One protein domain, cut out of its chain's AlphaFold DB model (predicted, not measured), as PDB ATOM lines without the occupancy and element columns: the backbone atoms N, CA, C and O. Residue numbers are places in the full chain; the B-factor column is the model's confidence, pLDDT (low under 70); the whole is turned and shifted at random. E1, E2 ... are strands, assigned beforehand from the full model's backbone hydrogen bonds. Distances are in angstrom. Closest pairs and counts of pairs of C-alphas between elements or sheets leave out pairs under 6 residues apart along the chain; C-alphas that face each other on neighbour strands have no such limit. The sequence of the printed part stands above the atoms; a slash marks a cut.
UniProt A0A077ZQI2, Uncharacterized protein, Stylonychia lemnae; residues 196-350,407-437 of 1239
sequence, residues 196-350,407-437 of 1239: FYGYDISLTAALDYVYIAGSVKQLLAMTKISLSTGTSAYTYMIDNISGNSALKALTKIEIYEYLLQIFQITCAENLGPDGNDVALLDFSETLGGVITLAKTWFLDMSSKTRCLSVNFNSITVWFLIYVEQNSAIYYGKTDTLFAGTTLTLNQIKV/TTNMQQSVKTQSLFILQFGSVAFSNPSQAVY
ATOM      1  N   PHE A 196     158.951 166.598 187.453       96.44
ATOM      2  CA  PHE A 196     159.508 167.912 187.789       96.44
ATOM      3  C   PHE A 196     160.243 167.827 189.129       96.44
ATOM      4  O   PHE A 196     159.644 167.500 190.152       96.44
ATOM      5  N   TYR A 197     161.533 168.151 189.103       97.31
ATOM      6  CA  TYR A 197     162.389 168.318 190.271       97.31
ATOM      7  C   TYR A 197     162.777 169.792 190.397       97.31
ATOM      8  O   TYR A 197     163.087 170.434 189.392       97.31
ATOM      9  N   GLY A 198     162.777 170.329 191.615       97.44
ATOM     10  CA  GLY A 198     163.282 171.671 191.916       97.44
ATOM     11  C   GLY A 198     164.438 171.596 192.909       97.44
ATOM     12  O   GLY A 198     164.478 170.689 193.733       97.44
ATOM     13  N   TYR A 199     165.377 172.532 192.831       97.75
ATOM     14  CA  TYR A 199     166.605 172.520 193.636       97.75
ATOM     15  C   TYR A 199     166.807 173.829 194.402       97.75
ATOM     16  O   TYR A 199     167.283 173.809 195.540       97.75
ATOM     17  N   ASP A 200     166.404 174.957 193.815       98.25
ATOM     18  CA  ASP A 200     166.579 176.282 194.406       98.25
ATOM     19  C   ASP A 200     165.530 177.282 193.900       98.25
ATOM     20  O   ASP A 200     164.827 177.014 192.918       98.25
ATOM     21  N   ILE A 201     165.407 178.420 194.588       98.31
ATOM     22  CA  ILE A 201     164.445 179.480 194.260       98.31
ATOM     23  C   ILE A 201     165.078 180.868 194.364       98.31
ATOM     24  O   ILE A 201     165.849 181.124 195.283       98.31
ATOM     25  N   SER A 202     164.665 181.789 193.493       97.56
ATOM     26  CA  SER A 202     164.888 183.229 193.684       97.56
ATOM     27  C   SER A 202     163.607 184.025 193.383       97.56
ATOM     28  O   SER A 202     162.618 183.492 192.864       97.56
ATOM     29  N   LEU A 203     163.586 185.284 193.815       95.56
ATOM     30  CA  LEU A 203     162.406 186.140 193.950       95.56
ATOM     31  C   LEU A 203     162.514 187.411 193.116       95.56
ATOM     32  O   LEU A 203     163.572 188.027 193.049       95.56
ATOM     33  N   THR A 204     161.376 187.879 192.608       95.19
ATOM     34  CA  THR A 204     161.241 189.275 192.172       95.19
ATOM     35  C   THR A 204     161.336 190.237 193.356       95.19
ATOM     36  O   THR A 204     160.824 189.928 194.440       95.19
ATOM     37  N   ALA A 205     161.870 191.439 193.151       89.81
ATOM     38  CA  ALA A 205     161.968 192.476 194.182       89.81
ATOM     39  C   ALA A 205     160.586 192.920 194.703       89.81
ATOM     40  O   ALA A 205     160.438 193.244 195.882       89.81
ATOM     41  N   ALA A 206     159.558 192.862 193.848       88.19
ATOM     42  CA  ALA A 206     158.164 193.141 194.198       88.19
ATOM     43  C   ALA A 206     157.462 192.019 195.000       88.19
ATOM     44  O   ALA A 206     156.360 192.233 195.504       88.19
ATOM     45  N   LEU A 207     158.088 190.841 195.145       90.56
ATOM     46  CA  LEU A 207     157.515 189.636 195.772       90.56
ATOM     47  C   LEU A 207     156.173 189.170 195.154       90.56
ATOM     48  O   LEU A 207     155.349 188.563 195.842       90.56
ATOM     49  N   ASP A 208     155.956 189.421 193.860       93.50
ATOM     50  CA  ASP A 208     154.783 188.979 193.097       93.50
ATOM     51  C   ASP A 208     155.015 187.647 192.354       93.50
ATOM     52  O   ASP A 208     154.064 186.870 192.178       93.50
ATOM     53  N   TYR A 209     156.272 187.333 192.010       96.25
ATOM     54  CA  TYR A 209     156.691 186.051 191.437       96.25
ATOM     55  C   TYR A 209     157.883 185.405 192.160       96.25
ATOM     56  O   TYR A 209     158.707 186.038 192.821       96.25
ATOM     57  N   VAL A 210     157.985 184.093 191.971       97.62
ATOM     58  CA  VAL A 210     159.126 183.253 192.342       97.62
ATOM     59  C   VAL A 210     159.522 182.400 191.142       97.62
ATOM     60  O   VAL A 210     158.661 181.944 190.382       97.62
ATOM     61  N   TYR A 211     160.821 182.176 190.976       98.00
ATOM     62  CA  TYR A 211     161.378 181.320 189.935       98.00
ATOM     63  C   TYR A 211     161.986 180.094 190.609       98.00
ATOM     64  O   TYR A 211     162.842 180.228 191.479       98.00
ATOM     65  N   ILE A 212     161.530 178.905 190.215       98.31
ATOM     66  CA  ILE A 212     162.063 177.625 190.690       98.31
ATOM     67  C   ILE A 212     163.027 177.083 189.639       98.31
ATOM     68  O   ILE A 212     162.611 176.825 188.505       98.31
ATOM     69  N   ALA A 213     164.284 176.887 190.028       98.38
ATOM     70  CA  ALA A 213     165.304 176.226 189.224       98.38
ATOM     71  C   ALA A 213     165.267 174.705 189.447       98.38
ATOM     72  O   ALA A 213     165.096 174.239 190.579       98.38
ATOM     73  N   GLY A 214     165.412 173.926 188.374       97.88
ATOM     74  CA  GLY A 214     165.553 172.477 188.460       97.88
ATOM     75  C   GLY A 214     165.548 171.765 187.115       97.88
ATOM     76  O   GLY A 214     166.248 172.171 186.182       97.88
ATOM     77  N   SER A 215     164.788 170.675 187.017       97.44
ATOM     78  CA  SER A 215     164.660 169.887 185.790       97.44
ATOM     79  C   SER A 215     163.246 169.354 185.572       97.44
ATOM     80  O   SER A 215     162.535 168.989 186.511       97.44
ATOM     81  N   VAL A 216     162.827 169.304 184.308       96.31
ATOM     82  CA  VAL A 216     161.522 168.782 183.886       96.31
ATOM     83  C   VAL A 216     161.728 167.819 182.728       96.31
ATOM     84  O   VAL A 216     162.333 168.181 181.727       96.31
ATOM     85  N   LYS A 217     161.244 166.577 182.856       93.44
ATOM     86  CA  LYS A 217     161.488 165.489 181.879       93.44
ATOM     87  C   LYS A 217     162.978 165.264 181.558       93.44
ATOM     88  O   LYS A 217     163.310 164.948 180.423       93.44
ATOM     89  N   GLN A 218     163.861 165.434 182.547       92.56
ATOM     90  CA  GLN A 218     165.328 165.395 182.386       92.56
ATOM     91  C   GLN A 218     165.908 166.523 181.499       92.56
ATOM     92  O   GLN A 218     167.087 166.495 181.162       92.56
ATOM     93  N   LEU A 219     165.114 167.541 181.146       95.50
ATOM     94  CA  LEU A 219     165.592 168.798 180.562       95.50
ATOM     95  C   LEU A 219     165.880 169.810 181.676       95.50
ATOM     96  O   LEU A 219     165.201 169.803 182.706       95.50
ATOM     97  N   LEU A 220     166.832 170.718 181.453       97.38
ATOM     98  CA  LEU A 220     167.094 171.836 182.365       97.38
ATOM     99  C   LEU A 220     165.871 172.757 182.381       97.38
ATOM    100  O   LEU A 220     165.377 173.112 181.311       97.38
ATOM    101  N   ALA A 221     165.369 173.137 183.557       97.06
ATOM    102  CA  ALA A 221     164.099 173.851 183.649       97.06
ATOM    103  C   ALA A 221     164.085 174.994 184.669       97.06
ATOM    104  O   ALA A 221     164.606 174.871 185.777       97.06
ATOM    105  N   MET A 222     163.399 176.079 184.305       97.19
ATOM    106  CA  MET A 222     163.085 177.205 185.186       97.19
ATOM    107  C   MET A 222     161.582 177.503 185.120       97.19
ATOM    108  O   MET A 222     161.035 177.691 184.034       97.19
ATOM    109  N   THR A 223     160.899 177.539 186.265       97.44
ATOM    110  CA  THR A 223     159.439 177.745 186.340       97.44
ATOM    111  C   THR A 223     159.093 179.022 187.093       97.44
ATOM    112  O   THR A 223     159.425 179.133 188.270       97.44
ATOM    113  N   LYS A 224     158.387 179.952 186.439       97.00
ATOM    114  CA  LYS A 224     157.897 181.205 187.031       97.00
ATOM    115  C   LYS A 224     156.491 181.006 187.595       97.00
ATOM    116  O   LYS A 224     155.585 180.609 186.864       97.00
ATOM    117  N   ILE A 225     156.291 181.301 188.877       96.94
ATOM    118  CA  ILE A 225     155.030 181.091 189.608       96.94
ATOM    119  C   ILE A 225     154.620 182.394 190.293       96.94
ATOM    120  O   ILE A 225     155.460 183.033 190.921       96.94
ATOM    121  N   SER A 226     153.346 182.796 190.199       96.56
ATOM    122  CA  SER A 226     152.863 183.941 190.987       96.56
ATOM    123  C   SER A 226     152.645 183.542 192.440       96.56
ATOM    124  O   SER A 226     151.955 182.562 192.733       96.56
ATOM    125  N   LEU A 227     153.179 184.349 193.351       96.00
ATOM    126  CA  LEU A 227     153.046 184.176 194.797       96.00
ATOM    127  C   LEU A 227     151.640 184.525 195.319       96.00
ATOM    128  O   LEU A 227     151.284 184.157 196.433       96.00
ATOM    129  N   SER A 228     150.809 185.192 194.512       95.31
ATOM    130  CA  SER A 228     149.437 185.568 194.893       95.31
ATOM    131  C   SER A 228     148.428 184.410 194.795       95.31
ATOM    132  O   SER A 228     147.517 184.299 195.613       95.31
ATOM    133  N   THR A 229     148.593 183.529 193.807       95.69
ATOM    134  CA  THR A 229     147.661 182.432 193.463       95.69
ATOM    135  C   THR A 229     148.297 181.042 193.549       95.69
ATOM    136  O   THR A 229     147.600 180.016 193.464       95.69
ATOM    137  N   GLY A 230     149.630 181.011 193.618       94.94
ATOM    138  CA  GLY A 230     150.467 179.831 193.470       94.94
ATOM    139  C   GLY A 230     150.509 179.257 192.056       94.94
ATOM    140  O   GLY A 230     151.010 178.145 191.908       94.94
ATOM    141  N   THR A 231     149.967 179.938 191.036       94.88
ATOM    142  CA  THR A 231     149.866 179.422 189.654       94.88
ATOM    143  C   THR A 231     151.102 179.743 188.814       94.88
ATOM    144  O   THR A 231     151.575 180.881 188.812       94.88
ATOM    145  N   SER A 232     151.589 178.758 188.058       90.25
ATOM    146  CA  SER A 232     152.668 178.919 187.081       90.25
ATOM    147  C   SER A 232     152.221 179.826 185.938       90.25
ATOM    148  O   SER A 232     151.152 179.622 185.361       90.25
ATOM    149  N   ALA A 233     153.045 180.822 185.621       89.88
ATOM    150  CA  ALA A 233     152.926 181.609 184.401       89.88
ATOM    151  C   ALA A 233     153.498 180.821 183.213       89.88
ATOM    152  O   ALA A 233     152.880 180.757 182.153       89.88
ATOM    153  N   TYR A 234     154.664 180.192 183.408       94.25
ATOM    154  CA  TYR A 234     155.292 179.278 182.458       94.25
ATOM    155  C   TYR A 234     156.419 178.466 183.112       94.25
ATOM    156  O   TYR A 234     157.006 178.855 184.124       94.25
ATOM    157  N   THR A 235     156.791 177.377 182.445       95.62
ATOM    158  CA  THR A 235     158.060 176.667 182.606       95.62
ATOM    159  C   THR A 235     158.851 176.765 181.308       95.62
ATOM    160  O   THR A 235     158.358 176.433 180.231       95.62
ATOM    161  N   TYR A 236     160.092 177.211 181.424       95.38
ATOM    162  CA  TYR A 236     161.090 177.214 180.363       95.38
ATOM    163  C   TYR A 236     161.909 175.924 180.464       95.38
ATOM    164  O   TYR A 236     162.296 175.548 181.570       95.38
ATOM    165  N   MET A 237     162.146 175.236 179.348       96.00
ATOM    166  CA  MET A 237     162.878 173.964 179.287       96.00
ATOM    167  C   MET A 237     163.946 174.020 178.190       96.00
ATOM    168  O   MET A 237     163.631 174.323 177.037       96.00
ATOM    169  N   ILE A 238     165.190 173.703 178.538       95.44
ATOM    170  CA  ILE A 238     166.364 173.727 177.655       95.44
ATOM    171  C   ILE A 238     166.920 172.308 177.589       95.44
ATOM    172  O   ILE A 238     167.137 171.687 178.633       95.44
ATOM    173  N   ASP A 239     167.193 171.801 176.386       92.56
ATOM    174  CA  ASP A 239     167.983 170.581 176.267       92.56
ATOM    175  C   ASP A 239     169.477 170.910 176.221       92.56
ATOM    176  O   ASP A 239     169.914 171.869 175.577       92.56
ATOM    177  N   ASN A 240     170.259 170.085 176.909       91.31
ATOM    178  CA  ASN A 240     171.707 170.064 176.803       91.31
ATOM    179  C   ASN A 240     172.089 168.862 175.933       91.31
ATOM    180  O   ASN A 240     171.905 167.719 176.350       91.31
ATOM    181  N   ILE A 241     172.598 169.135 174.733       87.31
ATOM    182  CA  ILE A 241     172.900 168.128 173.703       87.31
ATOM    183  C   ILE A 241     174.255 167.450 173.985       87.31
ATOM    184  O   ILE A 241     174.512 166.346 173.513       87.31
ATOM    185  N   SER A 242     175.119 168.077 174.794       83.81
ATOM    186  CA  SER A 242     176.423 167.524 175.176       83.81
ATOM    187  C   SER A 242     176.371 166.461 176.286       83.81
ATOM    188  O   SER A 242     177.418 165.903 176.610       83.81
ATOM    189  N   GLY A 243     175.198 166.155 176.859       84.12
ATOM    190  CA  GLY A 243     175.079 165.229 177.986       84.12
ATOM    191  C   GLY A 243     173.753 164.468 178.096       84.12
ATOM    192  O   GLY A 243     172.664 165.048 178.132       84.12
ATOM    193  N   ASN A 244     173.867 163.144 178.248       87.00
ATOM    194  CA  ASN A 244     172.747 162.208 178.440       87.00
ATOM    195  C   ASN A 244     172.402 161.959 179.925       87.00
ATOM    196  O   ASN A 244     171.610 161.073 180.241       87.00
ATOM    197  N   SER A 245     173.002 162.719 180.844       92.56
ATOM    198  CA  SER A 245     172.745 162.630 182.283       92.56
ATOM    199  C   SER A 245     171.269 162.878 182.613       92.56
ATOM    200  O   SER A 245     170.748 163.977 182.432       92.56
ATOM    201  N   ALA A 246     170.602 161.872 183.183       90.62
ATOM    202  CA  ALA A 246     169.231 161.990 183.687       90.62
ATOM    203  C   ALA A 246     169.107 162.905 184.927       90.62
ATOM    204  O   ALA A 246     167.993 163.199 185.361       90.62
ATOM    205  N   LEU A 247     170.240 163.339 185.498       93.81
ATOM    206  CA  LEU A 247     170.334 164.220 186.665       93.81
ATOM    207  C   LEU A 247     170.634 165.683 186.288       93.81
ATOM    208  O   LEU A 247     170.825 166.509 187.184       93.81
ATOM    209  N   LYS A 248     170.690 166.018 184.988       96.38
ATOM    210  CA  LYS A 248     170.955 167.388 184.525       96.38
ATOM    211  C   LYS A 248     169.855 168.341 185.005       96.38
ATOM    212  O   LYS A 248     168.674 168.136 184.712       96.38
ATOM    213  N   ALA A 249     170.229 169.364 185.776       97.56
ATOM    214  CA  ALA A 249     169.295 170.303 186.409       97.56
ATOM    215  C   ALA A 249     169.915 171.691 186.625       97.56
ATOM    216  O   ALA A 249     171.126 171.809 186.793       97.56
ATOM    217  N   LEU A 250     169.076 172.733 186.668       98.44
ATOM    218  CA  LEU A 250     169.460 174.046 187.192       98.44
ATOM    219  C   LEU A 250     169.427 173.982 188.730       98.44
ATOM    220  O   LEU A 250     168.363 173.773 189.309       98.44
ATOM    221  N   THR A 251     170.572 174.118 189.396       98.38
ATOM    222  CA  THR A 251     170.713 173.887 190.848       98.38
ATOM    223  C   THR A 251     170.867 175.150 191.681       98.38
ATOM    224  O   THR A 251     170.690 175.085 192.894       98.38
ATOM    225  N   LYS A 252     171.164 176.287 191.044       98.44
ATOM    226  CA  LYS A 252     171.224 177.621 191.658       98.44
ATOM    227  C   LYS A 252     170.634 178.665 190.717       98.44
ATOM    228  O   LYS A 252     170.745 178.520 189.497       98.44
ATOM    229  N   ILE A 253     170.033 179.708 191.279       98.38
ATOM    230  CA  ILE A 253     169.414 180.818 190.546       98.38
ATOM    231  C   ILE A 253     169.556 182.121 191.332       98.38
ATOM    232  O   ILE A 253     169.360 182.119 192.542       98.38
ATOM    233  N   GLU A 254     169.825 183.227 190.641       97.75
ATOM    234  CA  GLU A 254     169.639 184.570 191.190       97.75
ATOM    235  C   GLU A 254     169.020 185.520 190.153       97.75
ATOM    236  O   GLU A 254     169.107 185.283 188.942       97.75
ATOM    237  N   ILE A 255     168.343 186.569 190.625       96.75
ATOM    238  CA  ILE A 255     167.530 187.486 189.811       96.75
ATOM    239  C   ILE A 255     168.035 188.925 189.934       96.75
ATOM    240  O   ILE A 255     168.297 189.411 191.030       96.75
ATOM    241  N   TYR A 256     168.096 189.627 188.801       94.50
ATOM    242  CA  TYR A 256     168.421 191.051 188.735       94.50
ATOM    243  C   TYR A 256     167.364 191.793 187.906       94.50
ATOM    244  O   TYR A 256     167.116 191.465 186.745       94.50
ATOM    245  N   GLU A 257     166.719 192.798 188.499       92.56
ATOM    246  CA  GLU A 257     165.669 193.592 187.853       92.56
ATOM    247  C   GLU A 257     166.212 194.952 187.409       92.56
ATOM    248  O   GLU A 257     166.666 195.753 188.227       92.56
ATOM    249  N   TYR A 258     166.138 195.247 186.109       88.12
ATOM    250  CA  TYR A 258     166.617 196.518 185.563       88.12
ATOM    251  C   TYR A 258     165.789 196.978 184.365       88.12
ATOM    252  O   TYR A 258     165.559 196.226 183.421       88.12
ATOM    253  N   LEU A 259     165.327 198.235 184.403       84.44
ATOM    254  CA  LEU A 259     164.502 198.866 183.359       84.44
ATOM    255  C   LEU A 259     163.357 197.972 182.842       84.44
ATOM    256  O   LEU A 259     163.061 197.939 181.645       84.44
ATOM    257  N   LEU A 260     162.673 197.294 183.773       81.25
ATOM    258  CA  LEU A 260     161.502 196.439 183.523       81.25
ATOM    259  C   LEU A 260     161.808 195.146 182.750       81.25
ATOM    260  O   LEU A 260     160.894 194.483 182.259       81.25
ATOM    261  N   GLN A 261     163.088 194.800 182.640       89.75
ATOM    262  CA  GLN A 261     163.553 193.477 182.255       89.75
ATOM    263  C   GLN A 261     163.947 192.735 183.532       89.75
ATOM    264  O   GLN A 261     164.585 193.308 184.421       89.75
ATOM    265  N   ILE A 262     163.537 191.473 183.626       94.00
ATOM    266  CA  ILE A 262     163.949 190.586 184.711       94.00
ATOM    267  C   ILE A 262     165.017 189.684 184.115       94.00
ATOM    268  O   ILE A 262     164.714 188.841 183.270       94.00
ATOM    269  N   PHE A 263     166.261 189.884 184.525       96.00
ATOM    270  CA  PHE A 263     167.348 188.985 184.184       96.00
ATOM    271  C   PHE A 263     167.391 187.852 185.211       96.00
ATOM    272  O   PHE A 263     167.117 188.071 186.394       96.00
ATOM    273  N   GLN A 264     167.754 186.647 184.780       96.62
ATOM    274  CA  GLN A 264     168.013 185.517 185.670       96.62
ATOM    275  C   GLN A 264     169.359 184.890 185.311       96.62
ATOM    276  O   GLN A 264     169.547 184.465 184.172       96.62
ATOM    277  N   ILE A 265     170.269 184.774 186.278       98.00
ATOM    278  CA  ILE A 265     171.450 183.916 186.147       98.00
ATOM    279  C   ILE A 265     171.160 182.588 186.840       98.00
ATOM    280  O   ILE A 265     170.613 182.551 187.941       98.00
ATOM    281  N   THR A 266     171.527 181.478 186.210       98.31
ATOM    282  CA  THR A 266     171.413 180.147 186.817       98.31
ATOM    283  C   THR A 266     172.698 179.355 186.652       98.31
ATOM    284  O   THR A 266     173.481 179.608 185.736       98.31
ATOM    285  N   CYS A 267     172.895 178.379 187.533       98.62
ATOM    286  CA  CYS A 267     173.958 177.391 187.432       98.62
ATOM    287  C   CYS A 267     173.341 176.011 187.194       98.62
ATOM    288  O   CYS A 267     172.355 175.655 187.842       98.62
ATOM    289  N   ALA A 268     173.907 175.251 186.264       98.38
ATOM    290  CA  ALA A 268     173.473 173.914 185.890       98.38
ATOM    291  C   ALA A 268     174.525 172.869 186.285       98.38
ATOM    292  O   ALA A 268     175.706 173.060 186.000       98.38
ATOM    293  N   GLU A 269     174.082 171.768 186.895       98.06
ATOM    294  CA  GLU A 269     174.913 170.635 187.335       98.06
ATOM    295  C   GLU A 269     174.608 169.352 186.553       98.06
ATOM    296  O   GLU A 269     173.553 169.208 185.925       98.06
ATOM    297  N   ASN A 270     175.522 168.385 186.679       97.25
ATOM    298  CA  ASN A 270     175.453 167.049 186.091       97.25
ATOM    299  C   ASN A 270     175.348 167.080 184.558       97.25
ATOM    300  O   ASN A 270     174.564 166.323 183.981       97.25
ATOM    301  N   LEU A 271     176.094 167.978 183.905       96.69
ATOM    302  CA  LEU A 271     176.149 168.085 182.446       96.69
ATOM    303  C   LEU A 271     177.229 167.159 181.859       96.69
ATOM    304  O   LEU A 271     177.943 166.470 182.586       96.69
ATOM    305  N   GLY A 272     177.346 167.154 180.530       94.31
ATOM    306  CA  GLY A 272     178.369 166.379 179.827       94.31
ATOM    307  C   GLY A 272     178.072 164.872 179.759       94.31
ATOM    308  O   GLY A 272     177.009 164.415 180.198       94.31
ATOM    309  N   PRO A 273     178.983 164.074 179.170       91.88
ATOM    310  CA  PRO A 273     178.808 162.626 179.034       91.88
ATOM    311  C   PRO A 273     178.933 161.857 180.356       91.88
ATOM    312  O   PRO A 273     178.382 160.764 180.473       91.88
ATOM    313  N   ASP A 274     179.664 162.409 181.325       93.94
ATOM    314  CA  ASP A 274     180.027 161.784 182.603       93.94
ATOM    315  C   ASP A 274     179.271 162.359 183.818       93.94
ATOM    316  O   ASP A 274     179.252 161.733 184.877       93.94
ATOM    317  N   GLY A 275     178.611 163.512 183.669       95.06
ATOM    318  CA  GLY A 275     177.941 164.213 184.763       95.06
ATOM    319  C   GLY A 275     178.862 165.120 185.588       95.06
ATOM    320  O   GLY A 275     178.462 165.531 186.677       95.06
ATOM    321  N   ASN A 276     180.075 165.426 185.119       96.88
ATOM    322  CA  ASN A 276     181.018 166.281 185.844       96.88
ATOM    323  C   ASN A 276     180.875 167.775 185.512       96.88
ATOM    324  O   ASN A 276     181.128 168.615 186.382       96.88
ATOM    325  N   ASP A 277     180.469 168.090 184.279       97.31
ATOM    326  CA  ASP A 277     180.414 169.451 183.738       97.31
ATOM    327  C   ASP A 277     179.357 170.332 184.427       97.31
ATOM    328  O   ASP A 277     178.283 169.873 184.839       97.31
ATOM    329  N   VAL A 278     179.638 171.639 184.464       98.19
ATOM    330  CA  VAL A 278     178.709 172.680 184.932       98.19
ATOM    331  C   VAL A 278     178.590 173.809 183.916       98.19
ATOM    332  O   VAL A 278     179.494 174.049 183.116       98.19
ATOM    333  N   ALA A 279     177.483 174.549 183.947       98.31
ATOM    334  CA  ALA A 279     177.330 175.737 183.111       98.31
ATOM    335  C   ALA A 279     176.613 176.873 183.833       98.31
ATOM    336  O   ALA A 279     175.741 176.640 184.665       98.31
ATOM    337  N   LEU A 280     176.938 178.103 183.448       98.44
ATOM    338  CA  LEU A 280     176.168 179.295 183.789       98.44
ATOM    339  C   LEU A 280     175.246 179.630 182.614       98.44
ATOM    340  O   LEU A 280     175.703 179.617 181.468       98.44
ATOM    341  N   LEU A 281     173.974 179.917 182.883       98.00
ATOM    342  CA  LEU A 281     172.972 180.276 181.875       98.00
ATOM    343  C   LEU A 281     172.300 181.595 182.270       98.00
ATOM    344  O   LEU A 281     171.707 181.680 183.346       98.00
ATOM    345  N   ASP A 282     172.415 182.590 181.393       97.19
ATOM    346  CA  ASP A 282     171.883 183.950 181.520       97.19
ATOM    347  C   ASP A 282     170.627 184.106 180.653       97.19
ATOM    348  O   ASP A 282     170.643 183.859 179.439       97.19
ATOM    349  N   PHE A 283     169.529 184.494 181.297       96.12
ATOM    350  CA  PHE A 283     168.220 184.709 180.698       96.12
ATOM    351  C   PHE A 283     167.785 186.164 180.849       96.12
ATOM    352  O   PHE A 283     167.948 186.764 181.909       96.12
ATOM    353  N   SER A 284     167.102 186.690 179.834       94.88
ATOM    354  CA  SER A 284     166.382 187.962 179.911       94.88
ATOM    355  C   SER A 284     164.890 187.744 179.664       94.88
ATOM    356  O   SER A 284     164.499 187.304 178.581       94.88
ATOM    357  N   GLU A 285     164.040 188.084 180.633       94.50
ATOM    358  CA  GLU A 285     162.592 188.204 180.444       94.50
ATOM    359  C   GLU A 285     162.218 189.659 180.148       94.50
ATOM    360  O   GLU A 285     162.506 190.576 180.921       94.50
ATOM    361  N   THR A 286     161.542 189.865 179.020       89.56
ATOM    362  CA  THR A 286     161.078 191.182 178.568       89.56
ATOM    363  C   THR A 286     159.589 191.398 178.855       89.56
ATOM    364  O   THR A 286     158.810 190.448 178.984       89.56
ATOM    365  N   LEU A 287     159.175 192.673 178.933       76.62
ATOM    366  CA  LEU A 287     157.774 193.091 179.085       76.62
ATOM    367  C   LEU A 287     156.856 192.373 178.080       76.62
ATOM    368  O   LEU A 287     156.866 192.679 176.889       76.62
ATOM    369  N   GLY A 288     156.045 191.444 178.588       74.19
ATOM    370  CA  GLY A 288     155.236 190.518 177.788       74.19
ATOM    371  C   GLY A 288     155.434 189.042 178.151       74.19
ATOM    372  O   GLY A 288     154.689 188.206 177.650       74.19
ATOM    373  N   GLY A 289     156.395 188.710 179.023       79.06
ATOM    374  CA  GLY A 289     156.658 187.330 179.455       79.06
ATOM    375  C   GLY A 289     157.472 186.513 178.449       79.06
ATOM    376  O   GLY A 289     157.549 185.288 178.555       79.06
ATOM    377  N   VAL A 290     158.075 187.183 177.459       85.56
ATOM    378  CA  VAL A 290     159.013 186.563 176.521       85.56
ATOM    379  C   VAL A 290     160.374 186.506 177.198       85.56
ATOM    380  O   VAL A 290     161.085 187.511 177.290       85.56
ATOM    381  N   ILE A 291     160.699 185.313 177.686       91.38
ATOM    382  CA  ILE A 291     162.015 184.931 178.183       91.38
ATOM    383  C   ILE A 291     162.882 184.413 177.027       91.38
ATOM    384  O   ILE A 291     162.460 183.554 176.244       91.38
ATOM    385  N   THR A 292     164.109 184.920 176.943       92.19
ATOM    386  CA  THR A 292     165.157 184.470 176.022       92.19
ATOM    387  C   THR A 292     166.375 184.003 176.810       92.19
ATOM    388  O   THR A 292     166.888 184.742 177.646       92.19
ATOM    389  N   LEU A 293     166.869 182.793 176.524       95.25
ATOM    390  CA  LEU A 293     168.231 182.400 176.889       95.25
ATOM    391  C   LEU A 293     169.188 183.287 176.081       95.25
ATOM    392  O   LEU A 293     169.271 183.154 174.861       95.25
ATOM    393  N   ALA A 294     169.834 184.238 176.750       94.38
ATOM    394  CA  ALA A 294     170.709 185.218 176.120       94.38
ATOM    395  C   ALA A 294     172.119 184.648 175.931       94.38
ATOM    396  O   ALA A 294     172.751 184.876 174.895       94.38
ATOM    397  N   LYS A 295     172.608 183.879 176.915       95.88
ATOM    398  CA  LYS A 295     173.979 183.368 176.907       95.88
ATOM    399  C   LYS A 295     174.183 182.144 177.793       95.88
ATOM    400  O   LYS A 295     173.522 181.986 178.813       95.88
ATOM    401  N   THR A 296     175.159 181.309 177.438       97.19
ATOM    402  CA  THR A 296     175.709 180.281 178.331       97.19
ATOM    403  C   THR A 296     177.233 180.286 178.361       97.19
ATOM    404  O   THR A 296     177.871 180.450 177.319       97.19
ATOM    405  N   TRP A 297     177.802 179.974 179.524       97.75
ATOM    406  CA  TRP A 297     179.212 179.633 179.724       97.75
ATOM    407  C   TRP A 297     179.282 178.181 180.208       97.75
ATOM    408  O   TRP A 297     178.942 177.905 181.355       97.75
ATOM    409  N   PHE A 298     179.678 177.250 179.340       97.56
ATOM    410  CA  PHE A 298     179.813 175.827 179.675       97.56
ATOM    411  C   PHE A 298     181.255 175.523 180.097       97.56
ATOM    412  O   PHE A 298     182.171 175.762 179.308       97.56
ATOM    413  N   LEU A 299     181.460 175.014 181.313       97.50
ATOM    414  CA  LEU A 299     182.766 174.689 181.883       97.50
ATOM    415  C   LEU A 299     183.000 173.173 181.784       97.50
ATOM    416  O   LEU A 299     182.188 172.387 182.263       97.50
ATOM    417  N   ASP A 300     184.113 172.804 181.150       94.69
ATOM    418  CA  ASP A 300     184.543 171.423 180.875       94.69
ATOM    419  C   ASP A 300     185.370 170.887 182.066       94.69
ATOM    420  O   ASP A 300     186.490 171.357 182.297       94.69
ATOM    421  N   MET A 301     184.799 170.002 182.888       96.81
ATOM    422  CA  MET A 301     185.301 169.661 184.227       96.81
ATOM    423  C   MET A 301     185.750 168.197 184.329       96.81
ATOM    424  O   MET A 301     184.957 167.275 184.186       96.81
ATOM    425  N   SER A 302     187.003 167.958 184.727       95.88
ATOM    426  CA  SER A 302     187.576 166.606 184.893       95.88
ATOM    427  C   SER A 302     186.985 165.764 186.036       95.88
ATOM    428  O   SER A 302     187.421 164.636 186.262       95.88
ATOM    429  N   SER A 303     186.114 166.359 186.850       96.19
ATOM    430  CA  SER A 303     185.743 165.877 188.178       96.19
ATOM    431  C   SER A 303     184.397 166.472 188.585       96.19
ATOM    432  O   SER A 303     184.121 167.633 188.272       96.19
ATOM    433  N   LYS A 304     183.592 165.722 189.346       97.00
ATOM    434  CA  LYS A 304     182.232 166.131 189.717       97.00
ATOM    435  C   LYS A 304     182.209 167.488 190.415       97.00
ATOM    436  O   LYS A 304     182.805 167.670 191.481       97.00
ATOM    437  N   THR A 305     181.520 168.431 189.779       97.94
ATOM    438  CA  THR A 305     181.499 169.848 190.147       97.94
ATOM    439  C   THR A 305     180.081 170.291 190.489       97.94
ATOM    440  O   THR A 305     179.115 169.842 189.878       97.94
ATOM    441  N   ARG A 306     179.949 171.152 191.505       98.00
ATOM    442  CA  ARG A 306     178.664 171.591 192.063       98.00
ATOM    443  C   ARG A 306     178.600 173.098 192.247       98.00
ATOM    444  O   ARG A 306     179.613 173.721 192.557       98.00
ATOM    445  N   CYS A 307     177.413 173.673 192.103       98.44
ATOM    446  CA  CYS A 307     177.170 175.102 192.221       98.44
ATOM    447  C   CYS A 307     176.751 175.454 193.656       98.44
ATOM    448  O   CYS A 307     175.673 175.080 194.112       98.44
ATOM    449  N   LEU A 308     177.585 176.206 194.378       98.44
ATOM    450  CA  LEU A 308     177.263 176.675 195.731       98.44
ATOM    451  C   LEU A 308     176.479 177.987 195.704       98.44
ATOM    452  O   LEU A 308     175.585 178.191 196.522       98.44
ATOM    453  N   SER A 309     176.818 178.885 194.778       98.44
ATOM    454  CA  SER A 309     176.196 180.203 194.672       98.44
ATOM    455  C   SER A 309     176.423 180.820 193.293       98.44
ATOM    456  O   SER A 309     177.474 180.607 192.683       98.44
ATOM    457  N   VAL A 310     175.464 181.623 192.840       98.50
ATOM    458  CA  VAL A 310     175.612 182.578 191.734       98.50
ATOM    459  C   VAL A 310     175.046 183.918 192.184       98.50
ATOM    460  O   VAL A 310     174.073 183.954 192.931       98.50
ATOM    461  N   ASN A 311     175.655 185.012 191.744       97.62
ATOM    462  CA  ASN A 311     175.108 186.362 191.874       97.62
ATOM    463  C   ASN A 311     175.595 187.190 190.675       97.62
ATOM    464  O   ASN A 311     176.595 186.839 190.049       97.62
ATOM    465  N   PHE A 312     174.902 188.263 190.314       95.75
ATOM    466  CA  PHE A 312     175.258 189.093 189.169       95.75
ATOM    467  C   PHE A 312     174.646 190.492 189.244       95.75
ATOM    468  O   PHE A 312     173.670 190.734 189.949       95.75
ATOM    469  N   ASN A 313     175.217 191.404 188.466       93.62
ATOM    470  CA  ASN A 313     174.597 192.681 188.128       93.62
ATOM    471  C   ASN A 313     174.448 192.802 186.599       93.62
ATOM    472  O   ASN A 313     174.634 191.833 185.866       93.62
ATOM    473  N   SER A 314     174.146 194.001 186.095       87.88
ATOM    474  CA  SER A 314     173.971 194.269 184.657       87.88
ATOM    475  C   SER A 314     175.183 193.961 183.758       87.88
ATOM    476  O   SER A 314     175.036 193.996 182.537       87.88
ATOM    477  N   ILE A 315     176.371 193.706 184.321       93.38
ATOM    478  CA  ILE A 315     177.627 193.516 183.577       93.38
ATOM    479  C   ILE A 315     178.386 192.268 184.045       93.38
ATOM    480  O   ILE A 315     178.871 191.502 183.223       93.38
ATOM    481  N   THR A 316     178.537 192.054 185.354       96.94
ATOM    482  CA  THR A 316     179.381 190.981 185.906       96.94
ATOM    483  C   THR A 316     178.539 189.871 186.519       96.94
ATOM    484  O   THR A 316     177.670 190.137 187.344       96.94
ATOM    485  N   VAL A 317     178.857 188.628 186.162       98.00
ATOM    486  CA  VAL A 317     178.381 187.402 186.811       98.00
ATOM    487  C   VAL A 317     179.489 186.860 187.710       98.00
ATOM    488  O   VAL A 317     180.615 186.646 187.255       98.00
ATOM    489  N   TRP A 318     179.163 186.585 188.969       98.56
ATOM    490  CA  TRP A 318     180.023 185.935 189.955       98.56
ATOM    491  C   TRP A 318     179.466 184.562 190.322       98.56
ATOM    492  O   TRP A 318     178.252 184.364 190.406       98.56
ATOM    493  N   PHE A 319     180.351 183.600 190.560       98.62
ATOM    494  CA  PHE A 319     179.950 182.229 190.851       98.62
ATOM    495  C   PHE A 319     180.935 181.526 191.782       98.62
ATOM    496  O   PHE A 319     182.142 181.774 191.759       98.62
ATOM    497  N   LEU A 320     180.392 180.627 192.598       98.44
ATOM    498  CA  LEU A 320     181.139 179.804 193.537       98.44
ATOM    499  C   LEU A 320     180.819 178.334 193.262       98.44
ATOM    500  O   LEU A 320     179.675 177.905 193.432       98.44
ATOM    501  N   ILE A 321     181.827 177.570 192.840       98.44
ATOM    502  CA  ILE A 321     181.704 176.133 192.558       98.44
ATOM    503  C   ILE A 321     182.610 175.306 193.473       98.44
ATOM    504  O   ILE A 321     183.643 175.777 193.949       98.44
ATOM    505  N   TYR A 322     182.216 174.061 193.713       98.00
ATOM    506  CA  TYR A 322     182.932 173.078 194.524       98.00
ATOM    507  C   TYR A 322     183.231 171.839 193.680       98.00
ATOM    508  O   TYR A 322     182.329 171.310 193.035       98.00
ATOM    509  N   VAL A 323     184.486 171.384 193.683       97.12
ATOM    510  CA  VAL A 323     184.939 170.205 192.930       97.12
ATOM    511  C   VAL A 323     185.251 169.080 193.915       97.12
ATOM    512  O   VAL A 323     186.230 169.167 194.662       97.12
ATOM    513  N   GLU A 324     184.432 168.024 193.903       94.56
ATOM    514  CA  GLU A 324     184.416 166.984 194.943       94.56
ATOM    515  C   GLU A 324     185.771 166.272 195.079       94.56
ATOM    516  O   GLU A 324     186.336 166.218 196.170       94.56
ATOM    517  N   GLN A 325     186.345 165.804 193.964       92.12
ATOM    518  CA  GLN A 325     187.602 165.038 193.950       92.12
ATOM    519  C   GLN A 325     188.805 165.813 194.512       92.12
ATOM    520  O   GLN A 325     189.709 165.217 195.089       92.12
ATOM    521  N   ASN A 326     188.826 167.138 194.340       89.94
ATOM    522  CA  ASN A 326     189.940 167.990 194.758       89.94
ATOM    523  C   ASN A 326     189.728 168.635 196.139       89.94
ATOM    524  O   ASN A 326     190.606 169.380 196.578       89.94
ATOM    525  N   SER A 327     188.577 168.400 196.796       93.56
ATOM    526  CA  SER A 327     188.168 169.077 198.040       93.56
ATOM    527  C   SER A 327     188.396 170.599 197.984       93.56
ATOM    528  O   SER A 327     188.883 171.214 198.930       93.56
ATOM    529  N   ALA A 328     188.085 171.211 196.836       93.94
ATOM    530  CA  ALA A 328     188.461 172.589 196.521       93.94
ATOM    531  C   ALA A 328     187.262 173.425 196.067       93.94
ATOM    532  O   ALA A 328     186.388 172.953 195.333       93.94
ATOM    533  N   ILE A 329     187.259 174.684 196.495       96.56
ATOM    534  CA  ILE A 329     186.282 175.707 196.123       96.56
ATOM    535  C   ILE A 329     186.917 176.592 195.053       96.56
ATOM    536  O   ILE A 329     188.127 176.808 195.070       96.56
ATOM    537  N   TYR A 330     186.125 177.116 194.124       97.56
ATOM    538  CA  TYR A 330     186.599 178.045 193.106       97.56
ATOM    539  C   TYR A 330     185.670 179.249 193.030       97.56
ATOM    540  O   TYR A 330     184.470 179.094 192.801       97.56
ATOM    541  N   TYR A 331     186.241 180.441 193.202       97.88
ATOM    542  CA  TYR A 331     185.539 181.703 192.999       97.88
ATOM    543  C   TYR A 331     185.873 182.276 191.623       97.88
ATOM    544  O   TYR A 331     187.018 182.657 191.344       97.88
ATOM    545  N   GLY A 332     184.864 182.315 190.758       97.88
ATOM    546  CA  GLY A 332     184.959 182.817 189.396       97.88
ATOM    547  C   GLY A 332     184.147 184.089 189.189       97.88
ATOM    548  O   GLY A 332     183.159 184.349 189.878       97.88
ATOM    549  N   LYS A 333     184.554 184.873 188.189       97.44
ATOM    550  CA  LYS A 333     183.730 185.940 187.623       97.44
ATOM    551  C   LYS A 333     183.877 185.998 186.108       97.44
ATOM    552  O   LYS A 333     184.933 185.667 185.574       97.44
ATOM    553  N   THR A 334     182.823 186.429 185.434       97.56
ATOM    554  CA  THR A 334     182.772 186.640 183.985       97.56
ATOM    555  C   THR A 334     181.908 187.863 183.678       97.56
ATOM    556  O   THR A 334     181.159 188.331 184.531       97.56
ATOM    557  N   ASP A 335     182.033 188.403 182.473       95.31
ATOM    558  CA  ASP A 335     181.239 189.536 181.988       95.31
ATOM    559  C   ASP A 335     180.087 189.003 181.115       95.31
ATOM    560  O   ASP A 335     180.293 188.053 180.352       95.31
ATOM    561  N   THR A 336     178.890 189.593 181.172       93.44
ATOM    562  CA  THR A 336     177.756 189.237 180.295       93.44
ATOM    563  C   THR A 336     178.128 189.367 178.812       93.44
ATOM    564  O   THR A 336     177.633 188.612 177.975       93.44
ATOM    565  N   LEU A 337     179.109 190.204 178.466       94.31
ATOM    566  CA  LEU A 337     179.689 190.355 177.129       94.31
ATOM    567  C   LEU A 337     180.854 189.388 176.831       94.31
ATOM    568  O   LEU A 337     181.148 189.155 175.660       94.31
ATOM    569  N   PHE A 338     181.461 188.729 177.828       94.50
ATOM    570  CA  PHE A 338     182.646 187.861 177.664       94.50
ATOM    571  C   PHE A 338     182.457 186.756 176.608       94.50
ATOM    572  O   PHE A 338     181.564 185.919 176.738       94.50
ATOM    573  N   ALA A 339     183.316 186.721 175.587       93.81
ATOM    574  CA  ALA A 339     183.271 185.751 174.482       93.81
ATOM    575  C   ALA A 339     184.605 184.993 174.291       93.81
ATOM    576  O   ALA A 339     184.926 184.556 173.188       93.81
ATOM    577  N   GLY A 340     185.420 184.900 175.348       94.31
ATOM    578  CA  GLY A 340     186.676 184.149 175.336       94.31
ATOM    579  C   GLY A 340     186.488 182.653 175.614       94.31
ATOM    580  O   GLY A 340     185.399 182.195 175.949       94.31
ATOM    581  N   THR A 341     187.579 181.895 175.506       95.81
ATOM    582  CA  THR A 341     187.603 180.429 175.674       95.81
ATOM    583  C   THR A 341     188.170 179.954 177.015       95.81
ATOM    584  O   THR A 341     188.166 178.754 177.289       95.81
ATOM    585  N   THR A 342     188.643 180.863 177.874       96.94
ATOM    586  CA  THR A 342     189.161 180.544 179.215       96.94
ATOM    587  C   THR A 342     188.684 181.535 180.276       96.94
ATOM    588  O   THR A 342     188.705 182.745 180.060       96.94
ATOM    589  N   LEU A 343     188.287 181.031 181.449       97.31
ATOM    590  CA  LEU A 343     188.008 181.836 182.643       97.31
ATOM    591  C   LEU A 343     189.102 181.621 183.687       97.31
ATOM    592  O   LEU A 343     189.468 180.486 183.984       97.31
ATOM    593  N   THR A 344     189.577 182.706 184.298       97.31
ATOM    594  CA  THR A 344     190.443 182.616 185.477       97.31
ATOM    595  C   THR A 344     189.584 182.420 186.723       97.31
ATOM    596  O   THR A 344     188.788 183.289 187.082       97.31
ATOM    597  N   LEU A 345     189.755 181.279 187.384       97.62
ATOM    598  CA  LEU A 345     189.117 180.939 188.648       97.62
ATOM    599  C   LEU A 345     190.133 181.051 189.786       97.62
ATOM    600  O   LEU A 345     191.245 180.530 189.685       97.62
ATOM    601  N   ASN A 346     189.733 181.665 190.895       96.50
ATOM    602  CA  ASN A 346     190.520 181.657 192.123       96.50
ATOM    603  C   ASN A 346     190.221 180.334 192.835       96.50
ATOM    604  O   ASN A 346     189.140 180.183 193.407       96.50
ATOM    605  N   GLN A 347     191.136 179.365 192.775       94.81
ATOM    606  CA  GLN A 347     191.070 178.178 193.624       94.81
ATOM    607  C   GLN A 347     191.251 178.612 195.078       94.81
ATOM    608  O   GLN A 347     192.142 179.400 195.390       94.81
ATOM    609  N   ILE A 348     190.421 178.061 195.954       92.94
ATOM    610  CA  ILE A 348     190.419 178.282 197.390       92.94
ATOM    611  C   ILE A 348     190.419 176.905 198.062       92.94
ATOM    612  O   ILE A 348     189.444 176.150 197.981       92.94
ATOM    613  N   LYS A 349     191.520 176.577 198.737       91.75
ATOM    614  CA  LYS A 349     191.614 175.439 199.661       91.75
ATOM    615  C   LYS A 349     191.586 175.933 201.104       91.75
ATOM    616  O   LYS A 349     191.836 177.109 201.361       91.75
ATOM    617  N   VAL A 350     191.292 175.035 202.049       91.88
ATOM    618  CA  VAL A 350     191.414 175.342 203.490       91.88
ATOM    619  C   VAL A 350     192.410 174.452 204.238       91.88
ATOM    620  O   VAL A 350     192.726 174.746 205.381       91.88
ATOM    621  N   THR A 407     195.616 179.596 197.959       78.00
ATOM    622  CA  THR A 407     194.926 180.336 196.892       78.00
ATOM    623  C   THR A 407     195.765 180.381 195.621       78.00
ATOM    624  O   THR A 407     196.856 180.949 195.620       78.00
ATOM    625  N   THR A 408     195.257 179.817 194.522       89.25
ATOM    626  CA  THR A 408     195.949 179.808 193.218       89.25
ATOM    627  C   THR A 408     195.002 180.173 192.075       89.25
ATOM    628  O   THR A 408     193.803 179.916 192.143       89.25
ATOM    629  N   ASN A 409     195.530 180.777 191.008       92.88
ATOM    630  CA  ASN A 409     194.751 181.063 189.802       92.88
ATOM    631  C   ASN A 409     194.756 179.849 188.868       92.88
ATOM    632  O   ASN A 409     195.795 179.499 188.308       92.88
ATOM    633  N   MET A 410     193.588 179.243 188.661       94.56
ATOM    634  CA  MET A 410     193.362 178.196 187.667       94.56
ATOM    635  C   MET A 410     192.770 178.813 186.395       94.56
ATOM    636  O   MET A 410     191.854 179.627 186.474       94.56
ATOM    637  N   GLN A 411     193.262 178.416 185.220       96.81
ATOM    638  CA  GLN A 411     192.600 178.729 183.951       96.81
ATOM    639  C   GLN A 411     191.677 177.570 183.581       96.81
ATOM    640  O   GLN A 411     192.148 176.470 183.304       96.81
ATOM    641  N   GLN A 412     190.371 177.823 183.594       97.19
ATOM    642  CA  GLN A 412     189.336 176.854 183.259       97.19
ATOM    643  C   GLN A 412     188.890 177.043 181.805       97.19
ATOM    644  O   GLN A 412     188.596 178.163 181.386       97.19
ATOM    645  N   SER A 413     188.810 175.950 181.044       96.00
ATOM    646  CA  SER A 413     188.255 175.951 179.686       96.00
ATOM    647  C   SER A 413     186.757 176.259 179.722       96.00
ATOM    648  O   SER A 413     186.021 175.667 180.521       96.00
ATOM    649  N   VAL A 414     186.301 177.172 178.862       96.94
ATOM    650  CA  VAL A 414     184.889 177.546 178.732       96.94
ATOM    651  C   VAL A 414     184.450 177.582 177.269       96.94
ATOM    652  O   VAL A 414     185.137 178.113 176.397       96.94
ATOM    653  N   LYS A 415     183.261 177.043 176.996       95.88
ATOM    654  CA  LYS A 415     182.582 177.136 175.699       95.88
ATOM    655  C   LYS A 415     181.440 178.143 175.849       95.88
ATOM    656  O   LYS A 415     180.467 177.879 176.557       95.88
ATOM    657  N   THR A 416     181.570 179.318 175.234       95.50
ATOM    658  CA  THR A 416     180.533 180.363 175.266       95.50
ATOM    659  C   THR A 416     179.565 180.220 174.095       95.50
ATOM    660  O   THR A 416     180.006 180.115 172.951       95.50
ATOM    661  N   GLN A 417     178.261 180.298 174.356       94.12
ATOM    662  CA  GLN A 417     177.213 180.273 173.329       94.12
ATOM    663  C   GLN A 417     176.242 181.440 173.557       94.12
ATOM    664  O   GLN A 417     175.766 181.635 174.671       94.12
ATOM    665  N   SER A 418     175.960 182.218 172.510       93.00
ATOM    666  CA  SER A 418     174.987 183.333 172.501       93.00
ATOM    667  C   SER A 418     174.009 183.268 171.320       93.00
ATOM    668  O   SER A 418     173.191 184.163 171.119       93.00
ATOM    669  N   LEU A 419     174.091 182.201 170.519       89.25
ATOM    670  CA  LEU A 419     173.172 181.897 169.430       89.25
ATOM    671  C   LEU A 419     172.605 180.497 169.661       89.25
ATOM    672  O   LEU A 419     173.346 179.524 169.803       89.25
ATOM    673  N   PHE A 420     171.278 180.406 169.689       87.69
ATOM    674  CA  PHE A 420     170.532 179.166 169.939       87.69
ATOM    675  C   PHE A 420     169.670 178.765 168.724       87.69
ATOM    676  O   PHE A 420     168.831 177.872 168.798       87.69
ATOM    677  N   ILE A 421     169.886 179.430 167.583       72.19
ATOM    678  CA  ILE A 421     169.100 179.294 166.353       72.19
ATOM    679  C   ILE A 421     169.681 178.170 165.480       72.19
ATOM    680  O   ILE A 421     170.684 178.375 164.804       72.19
ATOM    681  N   LEU A 422     168.972 177.034 165.436       60.19
ATOM    682  CA  LEU A 422     169.258 175.836 164.622       60.19
ATOM    683  C   LEU A 422     170.564 175.092 164.995       60.19
ATOM    684  O   LEU A 422     171.537 175.666 165.467       60.19
ATOM    685  N   GLN A 423     170.584 173.770 164.794       59.66
ATOM    686  CA  GLN A 423     171.648 172.863 165.272       59.66
ATOM    687  C   GLN A 423     172.912 172.857 164.379       59.66
ATOM    688  O   GLN A 423     173.474 171.804 164.079       59.66
ATOM    689  N   PHE A 424     173.368 174.024 163.920       53.38
ATOM    690  CA  PHE A 424     174.555 174.141 163.065       53.38
ATOM    691  C   PHE A 424     175.839 174.289 163.890       53.38
ATOM    692  O   PHE A 424     176.343 175.389 164.099       53.38
ATOM    693  N   GLY A 425     176.380 173.152 164.335       66.56
ATOM    694  CA  GLY A 425     177.655 173.058 165.051       66.56
ATOM    695  C   GLY A 425     177.539 172.336 166.395       66.56
ATOM    696  O   GLY A 425     176.474 171.854 166.773       66.56
ATOM    697  N   SER A 426     178.650 172.270 167.129       71.56
ATOM    698  CA  SER A 426     178.734 171.670 168.468       71.56
ATOM    699  C   SER A 426     178.155 172.593 169.551       71.56
ATOM    700  O   SER A 426     178.868 173.035 170.455       71.56
ATOM    701  N   VAL A 427     176.870 172.930 169.435       78.75
ATOM    702  CA  VAL A 427     176.142 173.693 170.457       78.75
ATOM    703  C   VAL A 427     175.909 172.823 171.691       78.75
ATOM    704  O   VAL A 427     175.467 171.680 171.576       78.75
ATOM    705  N   ALA A 428     176.203 173.353 172.880       86.00
ATOM    706  CA  ALA A 428     175.956 172.632 174.129       86.00
ATOM    707  C   ALA A 428     174.462 172.653 174.489       86.00
ATOM    708  O   ALA A 428     173.947 171.679 175.036       86.00
ATOM    709  N   PHE A 429     173.761 173.740 174.143       92.94
ATOM    710  CA  PHE A 429     172.353 173.958 174.476       92.94
ATOM    711  C   PHE A 429     171.500 174.204 173.230       92.94
ATOM    712  O   PHE A 429     171.909 174.911 172.302       92.94
ATOM    713  N   SER A 430     170.299 173.621 173.218       88.38
ATOM    714  CA  SER A 430     169.297 173.828 172.169       88.38
ATOM    715  C   SER A 430     168.619 175.197 172.289       88.38
ATOM    716  O   SER A 430     168.715 175.868 173.317       88.38
ATOM    717  N   ASN A 431     167.825 175.574 171.280       79.12
ATOM    718  CA  ASN A 431     166.799 176.590 171.504       79.12
ATOM    719  C   ASN A 431     165.862 176.114 172.633       79.12
ATOM    720  O   ASN A 431     165.396 174.968 172.566       79.12
ATOM    721  N   PRO A 432     165.585 176.935 173.656       85.56
ATOM    722  CA  PRO A 432     164.634 176.586 174.700       85.56
ATOM    723  C   PRO A 432     163.199 176.461 174.174       85.56
ATOM    724  O   PRO A 432     162.815 177.037 173.154       85.56
ATOM    725  N   SER A 433     162.389 175.720 174.925       91.56
ATOM    726  CA  SER A 433     160.951 175.553 174.715       91.56
ATOM    727  C   SER A 433     160.177 176.061 175.932       91.56
ATOM    728  O   SER A 433     160.611 175.896 177.072       91.56
ATOM    729  N   GLN A 434     159.025 176.686 175.697       92.44
ATOM    730  CA  GLN A 434     158.139 177.173 176.751       92.44
ATOM    731  C   GLN A 434     156.911 176.263 176.835       92.44
ATOM    732  O   GLN A 434     156.287 175.950 175.821       92.44
ATOM    733  N   ALA A 435     156.560 175.840 178.045       90.81
ATOM    734  CA  ALA A 435     155.364 175.060 178.341       90.81
ATOM    735  C   ALA A 435     154.634 175.661 179.549       90.81
ATOM    736  O   ALA A 435     155.250 176.299 180.400       90.81
ATOM    737  N   VAL A 436     153.327 175.430 179.659       88.50
ATOM    738  CA  VAL A 436     152.552 175.787 180.857       88.50
ATOM    739  C   VAL A 436     152.146 174.495 181.550       88.50
ATOM    740  O   VAL A 436     151.383 173.703 180.998       88.50
ATOM    741  N   TYR A 437     152.665 174.267 182.756       89.06
ATOM    742  CA  TYR A 437     152.264 173.131 183.582       89.06
ATOM    743  C   TYR A 437     151.143 173.559 184.524       89.06
ATOM    744  O   TYR A 437     151.370 174.290 185.486       89.06
TER     745      TYR A 437
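Overview. This is residues 196 to 350 and 407 to 437 of the 1239 residues of an uncharacterized protein of Stylonychia lemnae (UniProt A0A077ZQI2). A long sheet is folded back on itself into two leaves, E5 E6 E7 E8 E13 facing E11 E10 E9 with E12 as the hinge, and a second, smaller sheet, E1 E2 E3 E4 E14, packs on the first leaf from its other side with its strands crossed. The leaf of E5 to E8 thus lies between the small sheet and the folded-back strands, and the edge strands E5 and E9 of the long sheet come together where the fold nearly closes. The printed part has 186 residues, with no named helix and fourteen named strands, E1 to E14 in number order along the chain. The class is all strand, and both sheets, ordered E5 E6 E7 E8 E13 E12 E11 E10 E9 and E1 E2 E3 E4 E14, are antiparallel throughout. The whole is compact, with a radius of gyration of the C-alphas of 15.8 A, and spans 47 by 32 by 28 A.

Along the chain. E1 begins the printed part at C-alpha 196, at (159.508, 167.912, 187.789), and runs to residue 203, bending by 73 degrees at residue 199. E2 is residues 209 to 216, with a bend of 63 degrees at residue 213; E3 is residues 219 to 226 and E4 residues 232 to 238. E5, residues 249 to 258, is 26.4 A long and bends by 63 degrees at residue 252. E6, residues 261 to 271, is 28.3 A long; E7, residues 277 to 286, 29.5 A; and E8, residues 290 to 299, 27.1 A. E9 is residues 305 to 312, bending by 61 degrees at residue 308, and E10 is residues 316 to 323. E11 is residues 328 to 335, and E12 is residues 342 to 348. E13, residues 407 to 417, is 29.5 A long and begins at (194.926, 180.336, 196.892). E14, residues 433 to 435, ends at (155.364, 175.060, 178.341).

Arrangement. E1 to E4 form a meander, each strand the antiparallel neighbour of the one before; N 199 and O 213 are 2.8 A apart across E1 and E2. E14 is the antiparallel neighbour of E4, with N 237 and O 433 at 2.8 A. This sheet and the long one form a sandwich, two sheets face to face, with the strands of the one at 46 degrees to those of the other. The closest C-alphas of E2 and E5 are those of Gly 214 and Leu 250, 4.4 A apart. E4 and E8 are near each other. E5 to E8 form a second meander; N 266 and O 281 of E6 and E7 are 2.9 A apart. E9 to E12 form a third, with N 320 and O 309 of E10 and E9 at 2.9 A. E13 is staggered: it pairs with E12 over residues 407 to 413, where N 345 and O 410 are 2.8 A apart, and with E8 over residues 414 to 417, where N 298 and O 415 are 3.0 A apart. The long sheet is a folded sheet, bent back into two leaves, and curled like part of a barrel, by 191 degrees. The closest C-alphas of E5 and E9 are those of Glu 254 and Asn 311, 5.8 A apart. E1 and E9 are apart.

Size, cuts and confidence. The two C-alphas farthest apart, those of Thr 229 and Thr 408, are 48.4 A apart. Residues 351 to 406 are cut out, and C-alphas 350 and 407 are 9.0 A apart across the cut. The link from E13 to E14, residues 418 to 432, is long. The mean pLDDT of the printed part is 93.2, and residues 422 to 425 are under 70.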